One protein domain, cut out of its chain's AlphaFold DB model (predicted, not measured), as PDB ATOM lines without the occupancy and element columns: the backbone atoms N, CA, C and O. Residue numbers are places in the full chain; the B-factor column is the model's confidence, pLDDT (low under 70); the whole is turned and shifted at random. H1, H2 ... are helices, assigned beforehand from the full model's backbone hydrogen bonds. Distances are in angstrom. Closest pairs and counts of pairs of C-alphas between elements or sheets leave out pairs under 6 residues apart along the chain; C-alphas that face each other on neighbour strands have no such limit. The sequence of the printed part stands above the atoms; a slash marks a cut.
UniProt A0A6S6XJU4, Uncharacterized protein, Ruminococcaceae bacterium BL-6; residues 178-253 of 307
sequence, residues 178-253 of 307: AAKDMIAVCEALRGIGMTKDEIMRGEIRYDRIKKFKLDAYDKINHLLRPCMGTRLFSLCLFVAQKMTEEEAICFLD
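What this domain is: This is residues 178 to 253 of the 307 residues of an uncharacterized protein of Ruminococcaceae bacterium BL-6 (UniProt A0A6S6XJU4). One helix, H1, makes the core of a small crossed cluster: H5 packs on it near Ile 183, and H6 packs on its last residues, 187 to 191. H2 and H4 lie on another side of H1, loosely joined to it, and short H3 lies away from H1, touching no helix. The printed part has 76 residues with six named helices, H1 to H6 in chain order, and no named strand; its class is all helix. It is compact, with a radius of gyration of the C-alphas of 11.2 A and spans of 32 by 21 by 19 A.

How they stand to each other: Begin at the hub, H1, residues 178 to 191. With residues 186 to 190 alone it only just touches H2, residues 196 to 201, with 3 pairs of C-alphas within 8 A; the closest are Cys 186 and Ile 199, 7.3 A. H4, residues 216 to 224, is close to H1 but not clearly touching, the closest C-alphas being Val 185 and Leu 223, 6.9 A. H3, residues 206 to 209, is apart from H1. H5, residues 231 to 239, touches H1 at a steep tilt of 47 degrees, the same way; the closest C-alphas are Ile 183 and Cys 236, 5.1 A. H5 also touches H2, closest at C-alphas 196 and 237, 6.8 A. H6, residues 245 to 251, touches residues 187 to 191 of H1, closest at C-alphas 188 and 248, 4.2 A. In H1, H2, H4, H5 and H6 every O i to N i+4 pair is within hydrogen-bond range; H3 is too short for one.

Where its parts are: Find C-alpha 178 at (51.850, 23.977, 12.951); H1 runs 19.9 A from there. H2 measures 8.6 A, H3 5.2 A, H4 12.2 A and H5 13.0 A. H6 runs 9.9 A to C-alpha 251 at (38.228, 26.459, 4.534).

The domain as a whole: The C-alphas farthest apart are Lys 213 and Arg 231, 32.0 A. The printed part has no cut, no link is long, and no printed residue is under pLDDT 70.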
ATOM      1  N   ALA A 178      51.469  24.282  14.329       97.94
ATOM      2  CA  ALA A 178      51.850  23.977  12.951       97.94
ATOM      3  C   ALA A 178      51.219  22.664  12.451       97.94
ATOM      4  O   ALA A 178      50.748  22.590  11.319       97.94
ATOM      5  N   ALA A 179      51.170  21.631  13.300       98.38
ATOM      6  CA  ALA A 179      50.530  20.363  12.966       98.38
ATOM      7  C   ALA A 179      49.026  20.531  12.732       98.38
ATOM      8  O   ALA A 179      48.497  20.000  11.759       98.38
ATOM      9  N   LYS A 180      48.343  21.303  13.585       98.44
ATOM     10  CA  LYS A 180      46.920  21.623  13.442       98.44
ATOM     11  C   LYS A 180      46.624  22.298  12.106       98.44
ATOM     12  O   LYS A 180      45.714  21.861  11.400       98.44
ATOM     13  N   ASP A 181      47.417  23.297  11.740       97.25
ATOM     14  CA  ASP A 181      47.244  24.032  10.485       97.25
ATOM     15  C   ASP A 181      47.500  23.119   9.272       97.25
ATOM     16  O   ASP A 181      46.687  23.058   8.347       97.25
ATOM     17  N   MET A 182      48.570  22.315   9.305       97.88
ATOM     18  CA  MET A 182      48.884  21.348   8.245       97.88
ATOM     19  C   MET A 182      47.825  20.248   8.104       97.88
ATOM     20  O   MET A 182      47.478  19.870   6.981       97.88
ATOM     21  N   ILE A 183      47.308  19.720   9.218       98.31
ATOM     22  CA  ILE A 183      46.222  18.731   9.222       98.31
ATOM     23  C   ILE A 183      44.986  19.338   8.565       98.31
ATOM     24  O   ILE A 183      44.451  18.723   7.647       98.31
ATOM     25  N   ALA A 184      44.578  20.549   8.954       97.88
ATOM     26  CA  ALA A 184      43.408  21.209   8.377       97.88
ATOM     27  C   ALA A 184      43.532  21.384   6.852       97.88
ATOM     28  O   ALA A 184      42.611  21.030   6.114       97.88
ATOM     29  N   VAL A 185      44.704  21.812   6.362       97.12
ATOM     30  CA  VAL A 185      44.985  21.890   4.917       97.12
ATOM     31  C   VAL A 185      44.858  20.515   4.257       97.12
ATOM     32  O   VAL A 185      44.148  20.371   3.261       97.12
ATOM     33  N   CYS A 186      45.490  19.476   4.809       97.62
ATOM     34  CA  CYS A 186      45.417  18.120   4.253       97.62
ATOM     35  C   CYS A 186      43.978  17.581   4.218       97.62
ATOM     36  O   CYS A 186      43.571  16.954   3.237       97.62
ATOM     37  N   GLU A 187      43.205  17.810   5.276       98.19
ATOM     38  CA  GLU A 187      41.821  17.355   5.408       98.19
ATOM     39  C   GLU A 187      40.888  18.064   4.423       98.19
ATOM     40  O   GLU A 187      40.047  17.400   3.806       98.19
ATOM     41  N   ALA A 188      41.087  19.366   4.200       97.19
ATOM     42  CA  ALA A 188      40.327  20.142   3.227       97.19
ATOM     43  C   ALA A 188      40.642  19.714   1.783       97.19
ATOM     44  O   ALA A 188      39.733  19.471   0.985       97.19
ATOM     45  N   LEU A 189      41.920  19.507   1.446       96.00
ATOM     46  CA  LEU A 189      42.306  18.992   0.124       96.00
ATOM     47  C   LEU A 189      41.714  17.600  -0.139       96.00
ATOM     48  O   LEU A 189      41.230  17.308  -1.239       96.00
ATOM     49  N   ARG A 190      41.668  16.745   0.888       96.44
ATOM     50  CA  ARG A 190      40.965  15.456   0.816       96.44
ATOM     51  C   ARG A 190      39.455  15.629   0.652       96.44
ATOM     52  O   ARG A 190      38.841  14.843  -0.076       96.44
ATOM     53  N   GLY A 191      38.862  16.640   1.286       96.19
ATOM     54  CA  GLY A 191      37.441  16.980   1.181       96.19
ATOM     55  C   GLY A 191      37.011  17.297  -0.251       96.19
ATOM     56  O   GLY A 191      36.043  16.716  -0.738       96.19
ATOM     57  N   ILE A 192      37.810  18.077  -0.990       94.50
ATOM     58  CA  ILE A 192      37.565  18.366  -2.419       94.50
ATOM     59  C   ILE A 192      37.941  17.211  -3.370       94.50
ATOM     60  O   ILE A 192      37.816  17.335  -4.594       94.50
ATOM     61  N   GLY A 193      38.368  16.066  -2.825       93.75
ATOM     62  CA  GLY A 193      38.575  14.822  -3.563       93.75
ATOM     63  C   GLY A 193      40.009  14.551  -4.016       93.75
ATOM     64  O   GLY A 193      40.193  13.694  -4.885       93.75
ATOM     65  N   MET A 194      41.011  15.241  -3.459       94.12
ATOM     66  CA  MET A 194      42.417  14.889  -3.679       94.12
ATOM     67  C   MET A 194      42.816  13.667  -2.843       94.12
ATOM     68  O   MET A 194      42.419  13.493  -1.687       94.12
ATOM     69  N   THR A 195      43.616  12.791  -3.435       94.31
ATOM     70  CA  THR A 195      44.206  11.633  -2.753       94.31
ATOM     71  C   THR A 195      45.421  12.049  -1.921       94.31
ATOM     72  O   THR A 195      45.996  13.115  -2.134       94.31
ATOM     73  N   LYS A 196      45.850  11.207  -0.964       94.56
ATOM     74  CA  LYS A 196      47.066  11.504  -0.180       94.56
ATOM     75  C   LYS A 196      48.301  11.582  -1.079       94.56
ATOM     76  O   LYS A 196      49.126  12.459  -0.879       94.56
ATOM     77  N   ASP A 197      48.387  10.727  -2.092       94.25
ATOM     78  CA  ASP A 197      49.509  10.703  -3.030       94.25
ATOM     79  C   ASP A 197      49.590  11.981  -3.877       94.25
ATOM     80  O   ASP A 197      50.673  12.532  -4.050       94.25
ATOM     81  N   GLU A 198      48.447  12.486  -4.357       94.25
ATOM     82  CA  GLU A 198      48.374  13.766  -5.078       94.25
ATOM     83  C   GLU A 198      48.797  14.934  -4.173       94.25
ATOM     84  O   GLU A 198      49.598  15.770  -4.585       94.25
ATOM     85  N   ILE A 199      48.326  14.964  -2.919       95.44
ATOM     86  CA  ILE A 199      48.699  15.999  -1.938       95.44
ATOM     87  C   ILE A 199      50.196  15.925  -1.611       95.44
ATOM     88  O   ILE A 199      50.868  16.952  -1.590       95.44
ATOM     89  N   MET A 200      50.733  14.717  -1.412       94.56
ATOM     90  CA  MET A 200      52.151  14.495  -1.126       94.56
ATOM     91  C   MET A 200      53.050  15.005  -2.259       94.56
ATOM     92  O   MET A 200      54.097  15.591  -1.994       94.56
ATOM     93  N   ARG A 201      52.646  14.790  -3.517       92.19
ATOM     94  CA  ARG A 201      53.394  15.234  -4.704       92.19
ATOM     95  C   ARG A 201      53.115  16.687  -5.104       92.19
ATOM     96  O   ARG A 201      53.782  17.196  -5.997       92.19
ATOM     97  N   GLY A 202      52.153  17.358  -4.468       90.81
ATOM     98  CA  GLY A 202      51.719  18.703  -4.866       90.81
ATOM     99  C   GLY A 202      51.000  18.733  -6.218       90.81
ATOM    100  O   GLY A 202      50.944  19.766  -6.883       90.81
ATOM    101  N   GLU A 203      50.451  17.599  -6.651       89.88
ATOM    102  CA  GLU A 203      49.789  17.450  -7.944       89.88
ATOM    103  C   GLU A 203      48.332  17.914  -7.854       89.88
ATOM    104  O   GLU A 203      47.412  17.144  -7.567       89.88
ATOM    105  N   ILE A 204      48.100  19.197  -8.131       87.75
ATOM    106  CA  ILE A 204      46.744  19.749  -8.202       87.75
ATOM    107  C   ILE A 204      46.142  19.415  -9.565       87.75
ATOM    108  O   ILE A 204      46.390  20.067 -10.580       87.75
ATOM    109  N   ARG A 205      45.311  18.379  -9.589       85.25
ATOM    110  CA  ARG A 205      44.641  17.929 -10.805       85.25
ATOM    111  C   ARG A 205      43.578  18.904 -11.298       85.25
ATOM    112  O   ARG A 205      42.623  19.219 -10.584       85.25
ATOM    113  N   TYR A 206      43.672  19.277 -12.575       86.62
ATOM    114  CA  TYR A 206      42.726  20.185 -13.227       86.62
ATOM    115  C   TYR A 206      41.262  19.732 -13.098       86.62
ATOM    116  O   TYR A 206      40.381  20.550 -12.846       86.62
ATOM    117  N   ASP A 207      40.972  18.432 -13.214       86.81
ATOM    118  CA  ASP A 207      39.599  17.923 -13.117       86.81
ATOM    119  C   ASP A 207      38.962  18.111 -11.734       86.81
ATOM    120  O   ASP A 207      37.735  18.203 -11.656       86.81
ATOM    121  N   ARG A 208      39.770  18.235 -10.671       87.38
ATOM    122  CA  ARG A 208      39.303  18.536  -9.310       87.38
ATOM    123  C   ARG A 208      38.985  20.013  -9.124       87.38
ATOM    124  O   ARG A 208      38.009  20.339  -8.454       87.38
ATOM    125  N   ILE A 209      39.763  20.889  -9.759       89.44
ATOM    126  CA  ILE A 209      39.648  22.340  -9.572       89.44
ATOM    127  C   ILE A 209      38.799  23.051 -10.629       89.44
ATOM    128  O   ILE A 209      38.297  24.139 -10.369       89.44
ATOM    129  N   LYS A 210      38.552  22.447 -11.803       90.25
ATOM    130  CA  LYS A 210      37.828  23.092 -12.919       90.25
ATOM    131  C   LYS A 210      36.417  23.574 -12.567       90.25
ATOM    132  O   LYS A 210      35.899  24.451 -13.260       90.25
ATOM    133  N   LYS A 211      35.794  22.994 -11.532       90.50
ATOM    134  CA  LYS A 211      34.470  23.372 -11.009       90.50
ATOM    135  C   LYS A 211      34.486  24.668 -10.190       90.50
ATOM    136  O   LYS A 211      33.426  25.250  -9.980       90.50
ATOM    137  N   PHE A 212      35.662  25.128  -9.773       92.88
ATOM    138  CA  PHE A 212      35.859  26.378  -9.049       92.88
ATOM    139  C   PHE A 212      36.307  27.506  -9.984       92.88
ATOM    140  O   PHE A 212      36.662  27.270 -11.146       92.88
ATOM    141  N   LYS A 213      36.249  28.745  -9.488       91.62
ATOM    142  CA  LYS A 213      36.784  29.938 -10.161       91.62
ATOM    143  C   LYS A 213      38.311  29.851 -10.354       91.62
ATOM    144  O   LYS A 213      38.971  28.965  -9.817       91.62
ATOM    145  N   LEU A 214      38.843  30.727 -11.214       81.94
ATOM    146  CA  LEU A 214      40.231  30.669 -11.706       81.94
ATOM    147  C   LEU A 214      41.289  30.779 -10.593       81.94
ATOM    148  O   LEU A 214      42.360  30.204 -10.735       81.94
ATOM    149  N   ASP A 215      40.968  31.437  -9.480       90.38
ATOM    150  CA  ASP A 215      41.842  31.660  -8.321       90.38
ATOM    151  C   ASP A 215      42.041  30.419  -7.430       90.38
ATOM    152  O   ASP A 215      42.910  30.407  -6.560       90.38
ATOM    153  N   ALA A 216      41.271  29.346  -7.649       91.88
ATOM    154  CA  ALA A 216      41.329  28.136  -6.828       91.88
ATOM    155  C   ALA A 216      42.719  27.480  -6.798       91.88
ATOM    156  O   ALA A 216      43.152  26.983  -5.760       91.88
ATOM    157  N   TYR A 217      43.418  27.467  -7.937       92.31
ATOM    158  CA  TYR A 217      44.754  26.878  -8.038       92.31
ATOM    159  C   TYR A 217      45.769  27.629  -7.168       92.31
ATOM    160  O   TYR A 217      46.541  27.004  -6.438       92.31
ATOM    161  N   ASP A 218      45.733  28.961  -7.215       92.19
ATOM    162  CA  ASP A 218      46.657  29.817  -6.475       92.19
ATOM    163  C   ASP A 218      46.406  29.724  -4.969       92.19
ATOM    164  O   ASP A 218      47.352  29.551  -4.201       92.19
ATOM    165  N   LYS A 219      45.133  29.726  -4.548       93.62
ATOM    166  CA  LYS A 219      44.732  29.536  -3.144       93.62
ATOM    167  C   LYS A 219      45.237  28.215  -2.569       93.62
ATOM    168  O   LYS A 219      45.861  28.196  -1.509       93.62
ATOM    169  N   ILE A 220      45.027  27.112  -3.290       94.12
ATOM    170  CA  ILE A 220      45.500  25.790  -2.858       94.12
ATOM    171  C   ILE A 220      47.030  25.764  -2.768       94.12
ATOM    172  O   ILE A 220      47.575  25.300  -1.769       94.12
ATOM    173  N   ASN A 221      47.736  26.276  -3.781       92.94
ATOM    174  CA  ASN A 221      49.199  26.306  -3.768       92.94
ATOM    175  C   ASN A 221      49.767  27.162  -2.641       92.94
ATOM    176  O   ASN A 221      50.776  26.780  -2.051       92.94
ATOM    177  N   HIS A 222      49.135  28.297  -2.346       93.62
ATOM    178  CA  HIS A 222      49.557  29.185  -1.272       93.62
ATOM    179  C   HIS A 222      49.547  28.476   0.088       93.62
ATOM    180  O   HIS A 222      50.486  28.635   0.863       93.62
ATOM    181  N   LEU A 223      48.536  27.640   0.344       93.81
ATOM    182  CA  LEU A 223      48.425  26.854   1.577       93.81
ATOM    183  C   LEU A 223      49.328  25.612   1.577       93.81
ATOM    184  O   LEU A 223      49.927  25.268   2.596       93.81
ATOM    185  N   LEU A 224      49.423  24.914   0.442       92.31
ATOM    186  CA  LEU A 224      50.098  23.620   0.368       92.31
ATOM    187  C   LEU A 224      51.626  23.750   0.311       92.31
ATOM    188  O   LEU A 224      52.328  23.044   1.039       92.31
ATOM    189  N   ARG A 225      52.156  24.653  -0.525       92.06
ATOM    190  CA  ARG A 225      53.605  24.763  -0.784       92.06
ATOM    191  C   ARG A 225      54.456  24.976   0.474       92.06
ATOM    192  O   ARG A 225      55.484  24.308   0.563       92.06
ATOM    193  N   PRO A 226      54.071  25.825   1.450       90.94
ATOM    194  CA  PRO A 226      54.873  26.029   2.658       90.94
ATOM    195  C   PRO A 226      55.020  24.774   3.525       90.94
ATOM    196  O   PRO A 226      55.970  24.661   4.295       90.94
ATOM    197  N   CYS A 227      54.079  23.834   3.419       89.56
ATOM    198  CA  CYS A 227      54.053  22.633   4.248       89.56
ATOM    199  C   CYS A 227      54.864  21.486   3.629       89.56
ATOM    200  O   CYS A 227      55.435  20.657   4.344       89.56
ATOM    201  N   MET A 228      54.886  21.420   2.296       91.00
ATOM    202  CA  MET A 228      55.422  20.294   1.537       91.00
ATOM    203  C   MET A 228      56.900  20.007   1.818       91.00
ATOM    204  O   MET A 228      57.697  20.891   2.118       91.00
ATOM    205  N   GLY A 229      57.271  18.731   1.698       87.56
ATOM    206  CA  GLY A 229      58.652  18.267   1.874       87.56
ATOM    207  C   GLY A 229      59.128  18.226   3.328       87.56
ATOM    208  O   GLY A 229      60.205  17.696   3.601       87.56
ATOM    209  N   THR A 230      58.336  18.728   4.280       93.75
ATOM    210  CA  THR A 230      58.669  18.635   5.700       93.75
ATOM    211  C   THR A 230      58.292  17.272   6.281       93.75
ATOM    212  O   THR A 230      57.303  16.640   5.908       93.75
ATOM    213  N   ARG A 231      59.069  16.831   7.270       95.56
ATOM    214  CA  ARG A 231      58.782  15.636   8.079       95.56
ATOM    215  C   ARG A 231      57.424  15.718   8.780       95.56
ATOM    216  O   ARG A 231      56.675  14.744   8.813       95.56
ATOM    217  N   LEU A 232      57.100  16.900   9.306       97.50
ATOM    218  CA  LEU A 232      55.827  17.162   9.971       97.50
ATOM    219  C   LEU A 232      54.647  16.995   9.010       97.50
ATOM    220  O   LEU A 232      53.655  16.365   9.375       97.50
ATOM    221  N   PHE A 233      54.774  17.476   7.774       97.75
ATOM    222  CA  PHE A 233      53.747  17.310   6.752       97.75
ATOM    223  C   PHE A 233      53.460  15.840   6.438       97.75
ATOM    224  O   PHE A 233      52.293  15.464   6.359       97.75
ATOM    225  N   SER A 234      54.482  14.983   6.356       97.00
ATOM    226  CA  SER A 234      54.287  13.537   6.161       97.00
ATOM    227  C   SER A 234      53.434  12.905   7.265       97.00
ATOM    228  O   SER A 234      52.522  12.129   6.969       97.00
ATOM    229  N   LEU A 235      53.682  13.267   8.529       98.19
ATOM    230  CA  LEU A 235      52.869  12.819   9.662       98.19
ATOM    231  C   LEU A 235      51.441  13.376   9.580       98.19
ATOM    232  O   LEU A 235      50.483  12.610   9.675       98.19
ATOM    233  N   CYS A 236      51.294  14.683   9.353       98.38
ATOM    234  CA  CYS A 236      49.993  15.352   9.269       98.38
ATOM    235  C   CYS A 236      49.128  14.753   8.155       98.38
ATOM    236  O   CYS A 236      47.976  14.391   8.380       98.38
ATOM    237  N   LEU A 237      49.699  14.545   6.968       97.81
ATOM    238  CA  LEU A 237      49.016  13.910   5.851       97.81
ATOM    239  C   LEU A 237      48.680  12.442   6.144       97.81
ATOM    240  O   LEU A 237      47.601  11.975   5.766       97.81
ATOM    241  N   PHE A 238      49.553  11.702   6.838       97.50
ATOM    242  CA  PHE A 238      49.287  10.317   7.237       97.50
ATOM    243  C   PHE A 238      48.042  10.207   8.129       97.50
ATOM    244  O   PHE A 238      47.185   9.352   7.867       97.50
ATOM    245  N   VAL A 239      47.902  11.103   9.107       97.75
ATOM    246  CA  VAL A 239      46.805  11.091  10.091       97.75
ATOM    247  C   VAL A 239      45.560  11.863   9.636       97.75
ATOM    248  O   VAL A 239      44.479  11.629  10.170       97.75
ATOM    249  N   ALA A 240      45.677  12.718   8.614       97.56
ATOM    250  CA  ALA A 240      44.576  13.527   8.097       97.56
ATOM    251  C   ALA A 240      43.354  12.681   7.709       97.56
ATOM    252  O   ALA A 240      43.464  11.696   6.950       97.56
ATOM    253  N   GLN A 241      42.194  13.116   8.200       95.81
ATOM    254  CA  GLN A 241      40.879  12.604   7.836       95.81
ATOM    255  C   GLN A 241      40.360  13.295   6.569       95.81
ATOM    256  O   GLN A 241      41.128  13.850   5.782       95.81
ATOM    257  N   LYS A 242      39.076  13.146   6.258       95.19
ATOM    258  CA  LYS A 242      38.448  13.818   5.119       95.19
ATOM    259  C   LYS A 242      37.372  14.750   5.670       95.19
ATOM    260  O   LYS A 242      36.419  14.251   6.259       95.19
ATOM    261  N   MET A 243      37.532  16.055   5.461       96.00
ATOM    262  CA  MET A 243      36.460  17.030   5.697       96.00
ATOM    263  C   MET A 243      35.304  16.798   4.720       96.00
ATOM    264  O   MET A 243      35.504  16.227   3.638       96.00
ATOM    265  N   THR A 244      34.105  17.258   5.073       96.81
ATOM    266  CA  THR A 244      33.016  17.337   4.090       96.81
ATOM    267  C   THR A 244      33.413  18.267   2.941       96.81
ATOM    268  O   THR A 244      34.332  19.083   3.061       96.81
ATOM    269  N   GLU A 245      32.769  18.114   1.784       95.25
ATOM    270  CA  GLU A 245      33.109  18.942   0.625       95.25
ATOM    271  C   GLU A 245      32.786  20.418   0.901       95.25
ATOM    272  O   GLU A 245      33.571  21.296   0.552       95.25
ATOM    273  N   GLU A 246      31.680  20.686   1.590       95.25
ATOM    274  CA  GLU A 246      31.213  22.021   1.951       95.25
ATOM    275  C   GLU A 246      32.175  22.723   2.920       95.25
ATOM    276  O   GLU A 246      32.578  23.863   2.673       95.25
ATOM    277  N   GLU A 247      32.598  22.036   3.987       96.88
ATOM    278  CA  GLU A 247      33.595  22.550   4.938       96.88
ATOM    279  C   GLU A 247      34.934  22.815   4.250       96.88
ATOM    280  O   GLU A 247      35.556  23.849   4.479       96.88
ATOM    281  N   ALA A 248      35.361  21.906   3.370       96.50
ATOM    282  CA  ALA A 248      36.608  22.050   2.635       96.50
ATOM    283  C   ALA A 248      36.585  23.248   1.676       96.50
ATOM    284  O   ALA A 248      37.564  23.988   1.596       96.50
ATOM    285  N   ILE A 249      35.474  23.457   0.961       95.25
ATOM    286  CA  ILE A 249      35.280  24.618   0.080       95.25
ATOM    287  C   ILE A 249      35.349  25.916   0.886       95.25
ATOM    288  O   ILE A 249      36.007  26.857   0.448       95.25
ATOM    289  N   CYS A 250      34.715  25.950   2.059       96.00
ATOM    290  CA  CYS A 250      34.757  27.095   2.964       96.00
ATOM    291  C   CYS A 250      36.184  27.366   3.472       96.00
ATOM    292  O   CYS A 250      36.686  28.476   3.328       96.00
ATOM    293  N   PHE A 251      36.869  26.342   3.994       96.44
ATOM    294  CA  PHE A 251      38.228  26.459   4.534       96.44
ATOM    295  C   PHE A 251      39.243  26.939   3.488       96.44
ATOM    296  O   PHE A 251      40.091  27.778   3.777       96.44
ATOM    297  N   LEU A 252      39.154  26.410   2.266       95.00
ATOM    298  CA  LEU A 252      40.047  26.763   1.160       95.00
ATOM    299  C   LEU A 252      39.649  28.076   0.459       95.00
ATOM    300  O   LEU A 252      40.292  28.449  -0.523       95.00
ATOM    301  N   ASP A 253      38.584  28.745   0.919       95.19
ATOM    302  CA  ASP A 253      38.002  29.943   0.303       95.19
ATOM    303  C   ASP A 253      37.721  29.750  -1.203       95.19
ATOM    304  O   ASP A 253      38.071  30.564  -2.062       95.19
TER     305      ASP A 253